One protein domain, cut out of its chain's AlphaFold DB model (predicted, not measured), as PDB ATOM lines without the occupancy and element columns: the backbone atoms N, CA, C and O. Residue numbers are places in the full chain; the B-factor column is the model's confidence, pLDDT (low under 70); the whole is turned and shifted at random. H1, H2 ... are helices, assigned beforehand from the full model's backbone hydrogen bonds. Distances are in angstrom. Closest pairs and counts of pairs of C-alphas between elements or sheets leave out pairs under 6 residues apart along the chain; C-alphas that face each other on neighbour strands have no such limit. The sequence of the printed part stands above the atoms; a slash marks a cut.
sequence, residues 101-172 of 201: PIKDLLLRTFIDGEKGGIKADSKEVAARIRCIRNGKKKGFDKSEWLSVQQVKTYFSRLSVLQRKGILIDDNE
ATOM      1  N   PRO A 101     599.486 679.233 728.519       88.00
ATOM      2  CA  PRO A 101     598.223 679.086 727.790       88.00
ATOM      3  C   PRO A 101     597.454 680.404 727.618       88.00
ATOM      4  O   PRO A 101     596.739 680.575 726.634       88.00
ATOM      5  N   ILE A 102     597.610 681.359 728.540       89.56
ATOM      6  CA  ILE A 102     597.033 682.698 728.389       89.56
ATOM      7  C   ILE A 102     597.778 683.506 727.334       89.56
ATOM      8  O   ILE A 102     597.136 684.164 726.515       89.56
ATOM      9  N   LYS A 103     599.115 683.458 727.335       90.06
ATOM     10  CA  LYS A 103     599.927 684.132 726.314       90.06
ATOM     11  C   LYS A 103     599.579 683.622 724.919       90.06
ATOM     12  O   LYS A 103     599.325 684.441 724.041       90.06
ATOM     13  N   ASP A 104     599.475 682.305 724.756       88.75
ATOM     14  CA  ASP A 104     599.176 681.660 723.475       88.75
ATOM     15  C   ASP A 104     597.770 682.013 722.987       88.75
ATOM     16  O   ASP A 104     597.578 682.370 721.826       88.75
ATOM     17  N   LEU A 105     596.773 681.982 723.881       91.88
ATOM     18  CA  LEU A 105     595.403 682.383 723.555       91.88
ATOM     19  C   LEU A 105     595.330 683.846 723.099       91.88
ATOM     20  O   LEU A 105     594.663 684.145 722.106       91.88
ATOM     21  N   LEU A 106     595.980 684.755 723.831       92.19
ATOM     22  CA  LEU A 106     596.008 686.180 723.499       92.19
ATOM     23  C   LEU A 106     596.732 686.431 722.177       92.19
ATOM     24  O   LEU A 106     596.246 687.217 721.371       92.19
ATOM     25  N   LEU A 107     597.860 685.753 721.954       91.44
ATOM     26  CA  LEU A 107     598.643 685.867 720.729       91.44
ATOM     27  C   LEU A 107     597.846 685.382 719.512       91.44
ATOM     28  O   LEU A 107     597.706 686.132 718.552       91.44
ATOM     29  N   ARG A 108     597.246 684.188 719.584       91.31
ATOM     30  CA  ARG A 108     596.393 683.647 718.511       91.31
ATOM     31  C   ARG A 108     595.227 684.577 718.201       91.31
ATOM     32  O   ARG A 108     595.042 684.970 717.061       91.31
ATOM     33  N   THR A 109     594.506 685.014 719.234       93.62
ATOM     34  CA  THR A 109     593.358 685.923 719.073       93.62
ATOM     35  C   THR A 109     593.757 687.247 718.414       93.62
ATOM     36  O   THR A 109     592.989 687.813 717.639       93.62
ATOM     37  N   PHE A 110     594.950 687.752 718.726       93.38
ATOM     38  CA  PHE A 110     595.480 688.966 718.125       93.38
ATOM     39  C   PHE A 110     595.844 688.755 716.648       93.38
ATOM     40  O   PHE A 110     595.388 689.520 715.804       93.38
ATOM     41  N   ILE A 111     596.600 687.698 716.332       91.12
ATOM     42  CA  ILE A 111     597.004 687.373 714.955       91.12
ATOM     43  C   ILE A 111     595.778 687.108 714.073       91.12
ATOM     44  O   ILE A 111     595.710 687.631 712.964       91.12
ATOM     45  N   ASP A 112     594.794 686.353 714.567       90.94
ATOM     46  CA  ASP A 112     593.553 686.063 713.841       90.94
ATOM     47  C   ASP A 112     592.787 687.355 713.510       90.94
ATOM     48  O   ASP A 112     592.310 687.530 712.388       90.94
ATOM     49  N   GLY A 113     592.712 688.290 714.464       91.19
ATOM     50  CA  GLY A 113     592.074 689.590 714.254       91.19
ATOM     51  C   GLY A 113     592.824 690.484 713.262       91.19
ATOM     52  O   GLY A 113     592.202 691.174 712.456       91.19
ATOM     53  N   GLU A 114     594.156 690.448 713.271       87.50
ATOM     54  CA  GLU A 114     594.992 691.191 712.319       87.50
ATOM     55  C   GLU A 114     594.891 690.598 710.902       87.50
ATOM     56  O   GLU A 114     594.673 691.344 709.948       87.50
ATOM     57  N   LYS A 115     594.943 689.264 710.757       86.38
ATOM     58  CA  LYS A 115     594.729 688.564 709.473       86.38
ATOM     59  C   LYS A 115     593.315 688.809 708.925       86.38
ATOM     60  O   LYS A 115     593.142 688.965 707.720       86.38
ATOM     61  N   GLY A 116     592.311 688.866 709.803       86.06
ATOM     62  CA  GLY A 116     590.914 689.139 709.451       86.06
ATOM     63  C   GLY A 116     590.565 690.621 709.268       86.06
ATOM     64  O   GLY A 116     589.431 690.928 708.904       86.06
ATOM     65  N   GLY A 117     591.493 691.547 709.538       86.69
ATOM     66  CA  GLY A 117     591.267 692.996 709.455       86.69
ATOM     67  C   GLY A 117     590.344 693.581 710.536       86.69
ATOM     68  O   GLY A 117     590.048 694.775 710.505       86.69
ATOM     69  N   ILE A 118     589.899 692.774 711.504       90.75
ATOM     70  CA  ILE A 118     589.026 693.188 712.608       90.75
ATOM     71  C   ILE A 118     589.706 692.827 713.926       90.75
ATOM     72  O   ILE A 118     589.812 691.661 714.300       90.75
ATOM     73  N   LYS A 119     590.140 693.847 714.671       92.06
ATOM     74  CA  LYS A 119     590.804 693.651 715.965       92.06
ATOM     75  C   LYS A 119     589.829 693.106 717.004       92.06
ATOM     76  O   LYS A 119     588.724 693.621 717.155       92.06
ATOM     77  N   ALA A 120     590.273 692.109 717.763       92.69
ATOM     78  CA  ALA A 120     589.489 691.544 718.853       92.69
ATOM     79  C   ALA A 120     589.266 692.568 719.982       92.69
ATOM     80  O   ALA A 120     590.203 693.246 720.421       92.69
ATOM     81  N   ASP A 121     588.036 692.649 720.494       94.44
ATOM     82  CA  ASP A 121     587.715 693.547 721.602       94.44
ATOM     83  C   ASP A 121     588.292 693.038 722.932       94.44
ATOM     84  O   ASP A 121     588.140 691.880 723.324       94.44
ATOM     85  N   SER A 122     588.928 693.934 723.688       94.56
ATOM     86  CA  SER A 122     589.589 693.568 724.946       94.56
ATOM     87  C   SER A 122     588.602 693.105 726.023       94.56
ATOM     88  O   SER A 122     588.965 692.279 726.867       94.56
ATOM     89  N   LYS A 123     587.362 693.624 726.031       95.75
ATOM     90  CA  LYS A 123     586.349 693.202 727.013       95.75
ATOM     91  C   LYS A 123     585.855 691.803 726.691       95.75
ATOM     92  O   LYS A 123     585.768 690.976 727.601       95.75
ATOM     93  N   GLU A 124     585.585 691.545 725.416       95.00
ATOM     94  CA  GLU A 124     585.191 690.229 724.924       95.00
ATOM     95  C   GLU A 124     586.263 689.176 725.222       95.00
ATOM     96  O   GLU A 124     585.964 688.140 725.817       95.00
ATOM     97  N   VAL A 125     587.531 689.466 724.925       95.75
ATOM     98  CA  VAL A 125     588.643 688.542 725.188       95.75
ATOM     99  C   VAL A 125     588.797 688.257 726.684       95.75
ATOM    100  O   VAL A 125     588.930 687.100 727.085       95.75
ATOM    101  N   ALA A 126     588.699 689.276 727.543       94.56
ATOM    102  CA  ALA A 126     588.733 689.076 728.991       94.56
ATOM    103  C   ALA A 126     587.545 688.228 729.488       94.56
ATOM    104  O   ALA A 126     587.705 687.389 730.376       94.56
ATOM    105  N   ALA A 127     586.347 688.422 728.925       94.00
ATOM    106  CA  ALA A 127     585.183 687.594 729.231       94.00
ATOM    107  C   ALA A 127     585.378 686.147 728.761       94.00
ATOM    108  O   ALA A 127     585.086 685.217 729.515       94.00
ATOM    109  N   ARG A 128     585.953 685.953 727.572       93.62
ATOM    110  CA  ARG A 128     586.290 684.639 727.026       93.62
ATOM    111  C   ARG A 128     587.247 683.889 727.948       93.62
ATOM    112  O   ARG A 128     586.939 682.759 728.307       93.62
ATOM    113  N   ILE A 129     588.325 684.521 728.424       92.69
ATOM    114  CA  ILE A 129     589.272 683.910 729.382       92.69
ATOM    115  C   ILE A 129     588.543 683.372 730.625       92.69
ATOM    116  O   ILE A 129     588.804 682.253 731.060       92.69
ATOM    117  N   ARG A 130     587.569 684.116 731.163       92.75
ATOM    118  CA  ARG A 130     586.795 683.688 732.346       92.75
ATOM    119  C   ARG A 130     585.841 682.523 732.077       92.75
ATOM    120  O   ARG A 130     585.489 681.795 733.009       92.75
ATOM    121  N   CYS A 131     585.401 682.372 730.832       86.50
ATOM    122  CA  CYS A 131     584.379 681.411 730.427       86.50
ATOM    123  C   CYS A 131     584.940 680.173 729.717       86.50
ATOM    124  O   CYS A 131     584.193 679.214 729.518       86.50
ATOM    125  N   ILE A 132     586.231 680.156 729.360       88.69
ATOM    126  CA  ILE A 132     586.868 678.986 728.747       88.69
ATOM    127  C   ILE A 132     586.714 677.777 729.670       88.69
ATOM    128  O   ILE A 132     586.936 677.835 730.885       88.69
ATOM    129  N   ARG A 133     586.312 676.657 729.071       88.12
ATOM    130  CA  ARG A 133     586.001 675.416 729.771       88.12
ATOM    131  C   ARG A 133     586.761 674.270 729.119       88.12
ATOM    132  O   ARG A 133     586.737 674.134 727.903       88.12
ATOM    133  N   ASN A 134     587.414 673.449 729.935       84.06
ATOM    134  CA  ASN A 134     588.044 672.211 729.491       84.06
ATOM    135  C   ASN A 134     587.195 671.043 730.015       84.06
ATOM    136  O   ASN A 134     587.279 670.642 731.182       84.06
ATOM    137  N   GLY A 135     586.247 670.594 729.189       84.06
ATOM    138  CA  GLY A 135     585.226 669.620 729.576       84.06
ATOM    139  C   GLY A 135     584.305 670.134 730.692       84.06
ATOM    140  O   GLY A 135     583.607 671.139 730.549       84.06
ATOM    141  N   LYS A 136     584.271 669.439 731.838       77.19
ATOM    142  CA  LYS A 136     583.412 669.815 732.979       77.19
ATOM    143  C   LYS A 136     584.025 670.881 733.894       77.19
ATOM    144  O   LYS A 136     583.277 671.447 734.692       77.19
ATOM    145  N   LYS A 137     585.322 671.189 733.785       78.81
ATOM    146  CA  LYS A 137     586.025 672.146 734.661       78.81
ATOM    147  C   LYS A 137     586.327 673.461 733.939       78.81
ATOM    148  O   LYS A 137     586.428 673.498 732.714       78.81
ATOM    149  N   LYS A 138     586.455 674.551 734.706       84.50
ATOM    150  CA  LYS A 138     586.934 675.841 734.180       84.50
ATOM    151  C   LYS A 138     588.352 675.659 733.640       84.50
ATOM    152  O   LYS A 138     589.135 674.942 734.253       84.50
ATOM    153  N   GLY A 139     588.640 676.259 732.488       83.31
ATOM    154  CA  GLY A 139     589.937 676.125 731.828       83.31
ATOM    155  C   GLY A 139     591.053 676.907 732.516       83.31
ATOM    156  O   GLY A 139     592.195 676.475 732.452       83.31
ATOM    157  N   PHE A 140     590.709 677.994 733.210       89.19
ATOM    158  CA  PHE A 140     591.649 678.837 733.948       89.19
ATOM    159  C   PHE A 140     591.185 679.057 735.386       89.19
ATOM    160  O   PHE A 140     589.976 679.154 735.655       89.19
ATOM    161  N   ASP A 141     592.149 679.169 736.300       88.00
ATOM    162  CA  ASP A 141     591.878 679.545 737.686       88.00
ATOM    163  C   ASP A 141     591.542 681.043 737.799       88.00
ATOM    164  O   ASP A 141     591.885 681.845 736.930       88.00
ATOM    165  N   LYS A 142     590.871 681.450 738.884       87.69
ATOM    166  CA  LYS A 142     590.543 682.866 739.131       87.69
ATOM    167  C   LYS A 142     591.788 683.754 739.181       87.69
ATOM    168  O   LYS A 142     591.710 684.915 738.796       87.69
ATOM    169  N   SER A 143     592.911 683.214 739.656       82.81
ATOM    170  CA  SER A 143     594.203 683.909 739.705       82.81
ATOM    171  C   SER A 143     594.781 684.226 738.322       82.81
ATOM    172  O   SER A 143     595.562 685.162 738.181       82.81
ATOM    173  N   GLU A 144     594.364 683.488 737.296       86.75
ATOM    174  CA  GLU A 144     594.804 683.670 735.914       86.75
ATOM    175  C   GLU A 144     593.848 684.566 735.113       86.75
ATOM    176  O   GLU A 144     594.101 684.899 733.957       86.75
ATOM    177  N   TRP A 145     592.729 684.990 735.703       91.19
ATOM    178  CA  TRP A 145     591.792 685.864 735.016       91.19
ATOM    179  C   TRP A 145     592.396 687.241 734.793       91.19
ATOM    180  O   TRP A 145     592.876 687.898 735.714       91.19
ATOM    181  N   LEU A 146     592.298 687.705 733.552       90.31
ATOM    182  CA  LEU A 146     592.779 689.021 733.179       90.31
ATOM    183  C   LEU A 146     591.657 690.056 733.227       90.31
ATOM    184  O   LEU A 146     590.511 689.814 732.831       90.31
ATOM    185  N   SER A 147     592.018 691.245 733.692       88.56
ATOM    186  CA  SER A 147     591.224 692.453 733.515       88.56
ATOM    187  C   SER A 147     591.268 692.919 732.059       88.56
ATOM    188  O   SER A 147     592.199 692.631 731.306       88.56
ATOM    189  N   VAL A 148     590.271 693.715 731.680       91.00
ATOM    190  CA  VAL A 148     590.204 694.342 730.351       91.00
ATOM    191  C   VAL A 148     591.458 695.174 730.069       91.00
ATOM    192  O   VAL A 148     591.988 695.132 728.964       91.00
ATOM    193  N   GLN A 149     591.960 695.891 731.080       85.75
ATOM    194  CA  GLN A 149     593.168 696.705 730.948       85.75
ATOM    195  C   GLN A 149     594.398 695.838 730.684       85.75
ATOM    196  O   GLN A 149     595.151 696.131 729.767       85.75
ATOM    197  N   GLN A 150     594.561 694.720 731.398       88.25
ATOM    198  CA  GLN A 150     595.677 693.797 731.165       88.25
ATOM    199  C   GLN A 150     595.691 693.245 729.734       88.25
ATOM    200  O   GLN A 150     596.761 693.176 729.127       88.25
ATOM    201  N   VAL A 151     594.520 692.904 729.184       91.12
ATOM    202  CA  VAL A 151     594.386 692.465 727.787       91.12
ATOM    203  C   VAL A 151     594.731 693.604 726.825       91.12
ATOM    204  O   VAL A 151     595.546 693.414 725.924       91.12
ATOM    205  N   LYS A 152     594.192 694.808 727.054       89.50
ATOM    206  CA  LYS A 152     594.457 695.992 726.222       89.50
ATOM    207  C   LYS A 152     595.945 696.338 726.181       89.50
ATOM    208  O   LYS A 152     596.509 696.537 725.106       89.50
ATOM    209  N   THR A 153     596.600 696.372 727.339       85.62
ATOM    210  CA  THR A 153     598.039 696.630 727.426       85.62
ATOM    211  C   THR A 153     598.834 695.527 726.724       85.62
ATOM    212  O   THR A 153     599.820 695.822 726.055       85.62
ATOM    213  N   TYR A 154     598.413 694.261 726.829       89.38
ATOM    214  CA  TYR A 154     599.061 693.156 726.118       89.38
ATOM    215  C   TYR A 154     598.939 693.298 724.597       89.38
ATOM    216  O   TYR A 154     599.945 693.216 723.901       89.38
ATOM    217  N   PHE A 155     597.751 693.607 724.074       92.44
ATOM    218  CA  PHE A 155     597.549 693.828 722.638       92.44
ATOM    219  C   PHE A 155     598.315 695.040 722.114       92.44
ATOM    220  O   PHE A 155     598.923 694.956 721.053       92.44
ATOM    221  N   SER A 156     598.377 696.135 722.880       87.50
ATOM    222  CA  SER A 156     599.220 697.283 722.523       87.50
ATOM    223  C   SER A 156     600.685 696.880 722.358       87.50
ATOM    224  O   SER A 156     601.362 697.389 721.467       87.50
ATOM    225  N   ARG A 157     601.176 695.962 723.199       85.94
ATOM    226  CA  ARG A 157     602.535 695.425 723.089       85.94
ATOM    227  C   ARG A 157     602.665 694.557 721.843       85.94
ATOM    228  O   ARG A 157     603.561 694.820 721.053       85.94
ATOM    229  N   LEU A 158     601.746 693.618 721.606       89.38
ATOM    230  CA  LEU A 158     601.757 692.784 720.396       89.38
ATOM    231  C   LEU A 158     601.746 693.617 719.106       89.38
ATOM    232  O   LEU A 158     602.503 693.318 718.192       89.38
ATOM    233  N   SER A 159     600.992 694.719 719.055       89.12
ATOM    234  CA  SER A 159     601.013 695.642 717.910       89.12
ATOM    235  C   SER A 159     602.386 696.285 717.673       89.12
ATOM    236  O   SER A 159     602.748 696.569 716.534       89.12
ATOM    237  N   VAL A 160     603.175 696.536 718.724       84.31
ATOM    238  CA  VAL A 160     604.570 696.985 718.564       84.31
ATOM    239  C   VAL A 160     605.415 695.868 717.958       84.31
ATOM    240  O   VAL A 160     606.215 696.140 717.069       84.31
ATOM    241  N   LEU A 161     605.218 694.625 718.397       81.31
ATOM    242  CA  LEU A 161     606.019 693.477 717.952       81.31
ATOM    243  C   LEU A 161     605.736 693.112 716.505       81.31
ATOM    244  O   LEU A 161     606.652 692.862 715.731       81.31
ATOM    245  N   GLN A 162     604.468 693.162 716.126       84.75
ATOM    246  CA  GLN A 162     604.035 692.953 714.758       84.75
ATOM    247  C   GLN A 162     604.631 694.005 713.818       84.75
ATOM    248  O   GLN A 162     605.159 693.653 712.771       84.75
ATOM    249  N   ARG A 163     604.625 695.292 714.204       83.00
ATOM    250  CA  ARG A 163     605.276 696.352 713.409       83.00
ATOM    251  C   ARG A 163     606.781 696.148 713.258       83.00
ATOM    252  O   ARG A 163     607.345 696.592 712.268       83.00
ATOM    253  N   LYS A 164     607.420 695.507 714.238       80.25
ATOM    254  CA  LYS A 164     608.835 695.133 714.180       80.25
ATOM    255  C   LYS A 164     609.092 693.858 713.364       80.25
ATOM    256  O   LYS A 164     610.249 693.544 713.135       80.25
ATOM    257  N   GLY A 165     608.051 693.150 712.918       77.62
ATOM    258  CA  GLY A 165     608.186 691.902 712.162       77.62
ATOM    259  C   GLY A 165     608.525 690.678 713.018       77.62
ATOM    260  O   GLY A 165     608.964 689.677 712.478       77.62
ATOM    261  N   ILE A 166     608.318 690.753 714.334       75.88
ATOM    262  CA  ILE A 166     608.711 689.710 715.303       75.88
ATOM    263  C   ILE A 166     607.641 688.622 715.417       75.88
ATOM    264  O   ILE A 166     607.918 687.455 715.671       75.88
ATOM    265  N   LEU A 167     606.375 689.011 715.248       70.56
ATOM    266  CA  LEU A 167     605.248 688.084 715.287       70.56
ATOM    267  C   LEU A 167     605.051 687.474 713.900       70.56
ATOM    268  O   LEU A 167     604.141 687.872 713.172       70.56
ATOM    269  N   ILE A 168     605.928 686.546 713.527       60.28
ATOM    270  CA  ILE A 168     605.768 685.712 712.335       60.28
ATOM    271  C   ILE A 168     605.523 684.276 712.818       60.28
ATOM    272  O   ILE A 168     606.259 683.762 713.660       60.28
ATOM    273  N   ASP A 169     604.413 683.696 712.345       63.56
ATOM    274  CA  ASP A 169     604.079 682.269 712.460       63.56
ATOM    275  C   ASP A 169     605.331 681.443 712.108       63.56
ATOM    276  O   ASP A 169     605.978 681.731 711.105       63.56
ATOM    277  N   ASP A 170     605.629 680.410 712.897       47.69
ATOM    278  CA  ASP A 170     606.552 679.317 712.546       47.69
ATOM    279  C   ASP A 170     608.066 679.474 712.843       47.69
ATOM    280  O   ASP A 170     608.879 679.171 711.979       47.69
ATOM    281  N   ASN A 171     608.485 679.831 714.072       47.19
ATOM    282  CA  ASN A 171     609.652 679.182 714.724       47.19
ATOM    283  C   ASN A 171     609.744 679.546 716.225       47.19
ATOM    284  O   ASN A 171     609.922 680.708 716.580       47.19
ATOM    285  N   GLU A 172     609.637 678.563 717.123       54.66
ATOM    286  CA  GLU A 172     609.562 678.777 718.584       54.66
ATOM    287  C   GLU A 172     610.904 679.191 719.237       54.66
ATOM    288  O   GLU A 172     610.918 679.606 720.398       54.66
TER     289      GLU A 172
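AT A GLANCE: This is residues 101 to 172 of the 201 residues of a protein of Paramuricea clavata (UniProt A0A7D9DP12). H2 and H3 meet near their first residues in a wide V, and H1 lies in its opening, crossing H3. A long loop, residues 132 to 147, runs out past H2 and folds back to H3. The printed part has 72 residues with three named helices, H1, H2 and H3 in chain order, and no named strand: all helix. It is compact, with a radius of gyration of the C-alphas of 12.8 A, spanning 38 by 26 by 22 A.

HOW THE PARTS SIT: H1, residues 101 to 115, touches H3, residues 148 to 163, with residues 106 to 110 alone, at a steep tilt of 58 degrees; the closest C-alphas, Phe 110 and Phe 155, are 6.9 A apart. H2, residues 122 to 131, touches H3; the closest C-alphas, Lys 123 and Val 148, are 5.2 A apart. In H1, H2 and H3 every O i to N i+4 pair is within hydrogen-bond range.

IN THESE COORDINATES: H1 begins at C-alpha 101 (598.223, 679.086, 727.790) and measures 20.9 A, H2 14.3 A. H3 measures 22.8 A, ending at C-alpha 163 (605.276, 696.352, 713.409).

THE WHOLE: The farthest C-alphas, Lys 136 and Lys 164, are 40.5 A apart. The printed part has no cut; the link H2 to H3 is long. Residues 168 to 172 have pLDDT under 70.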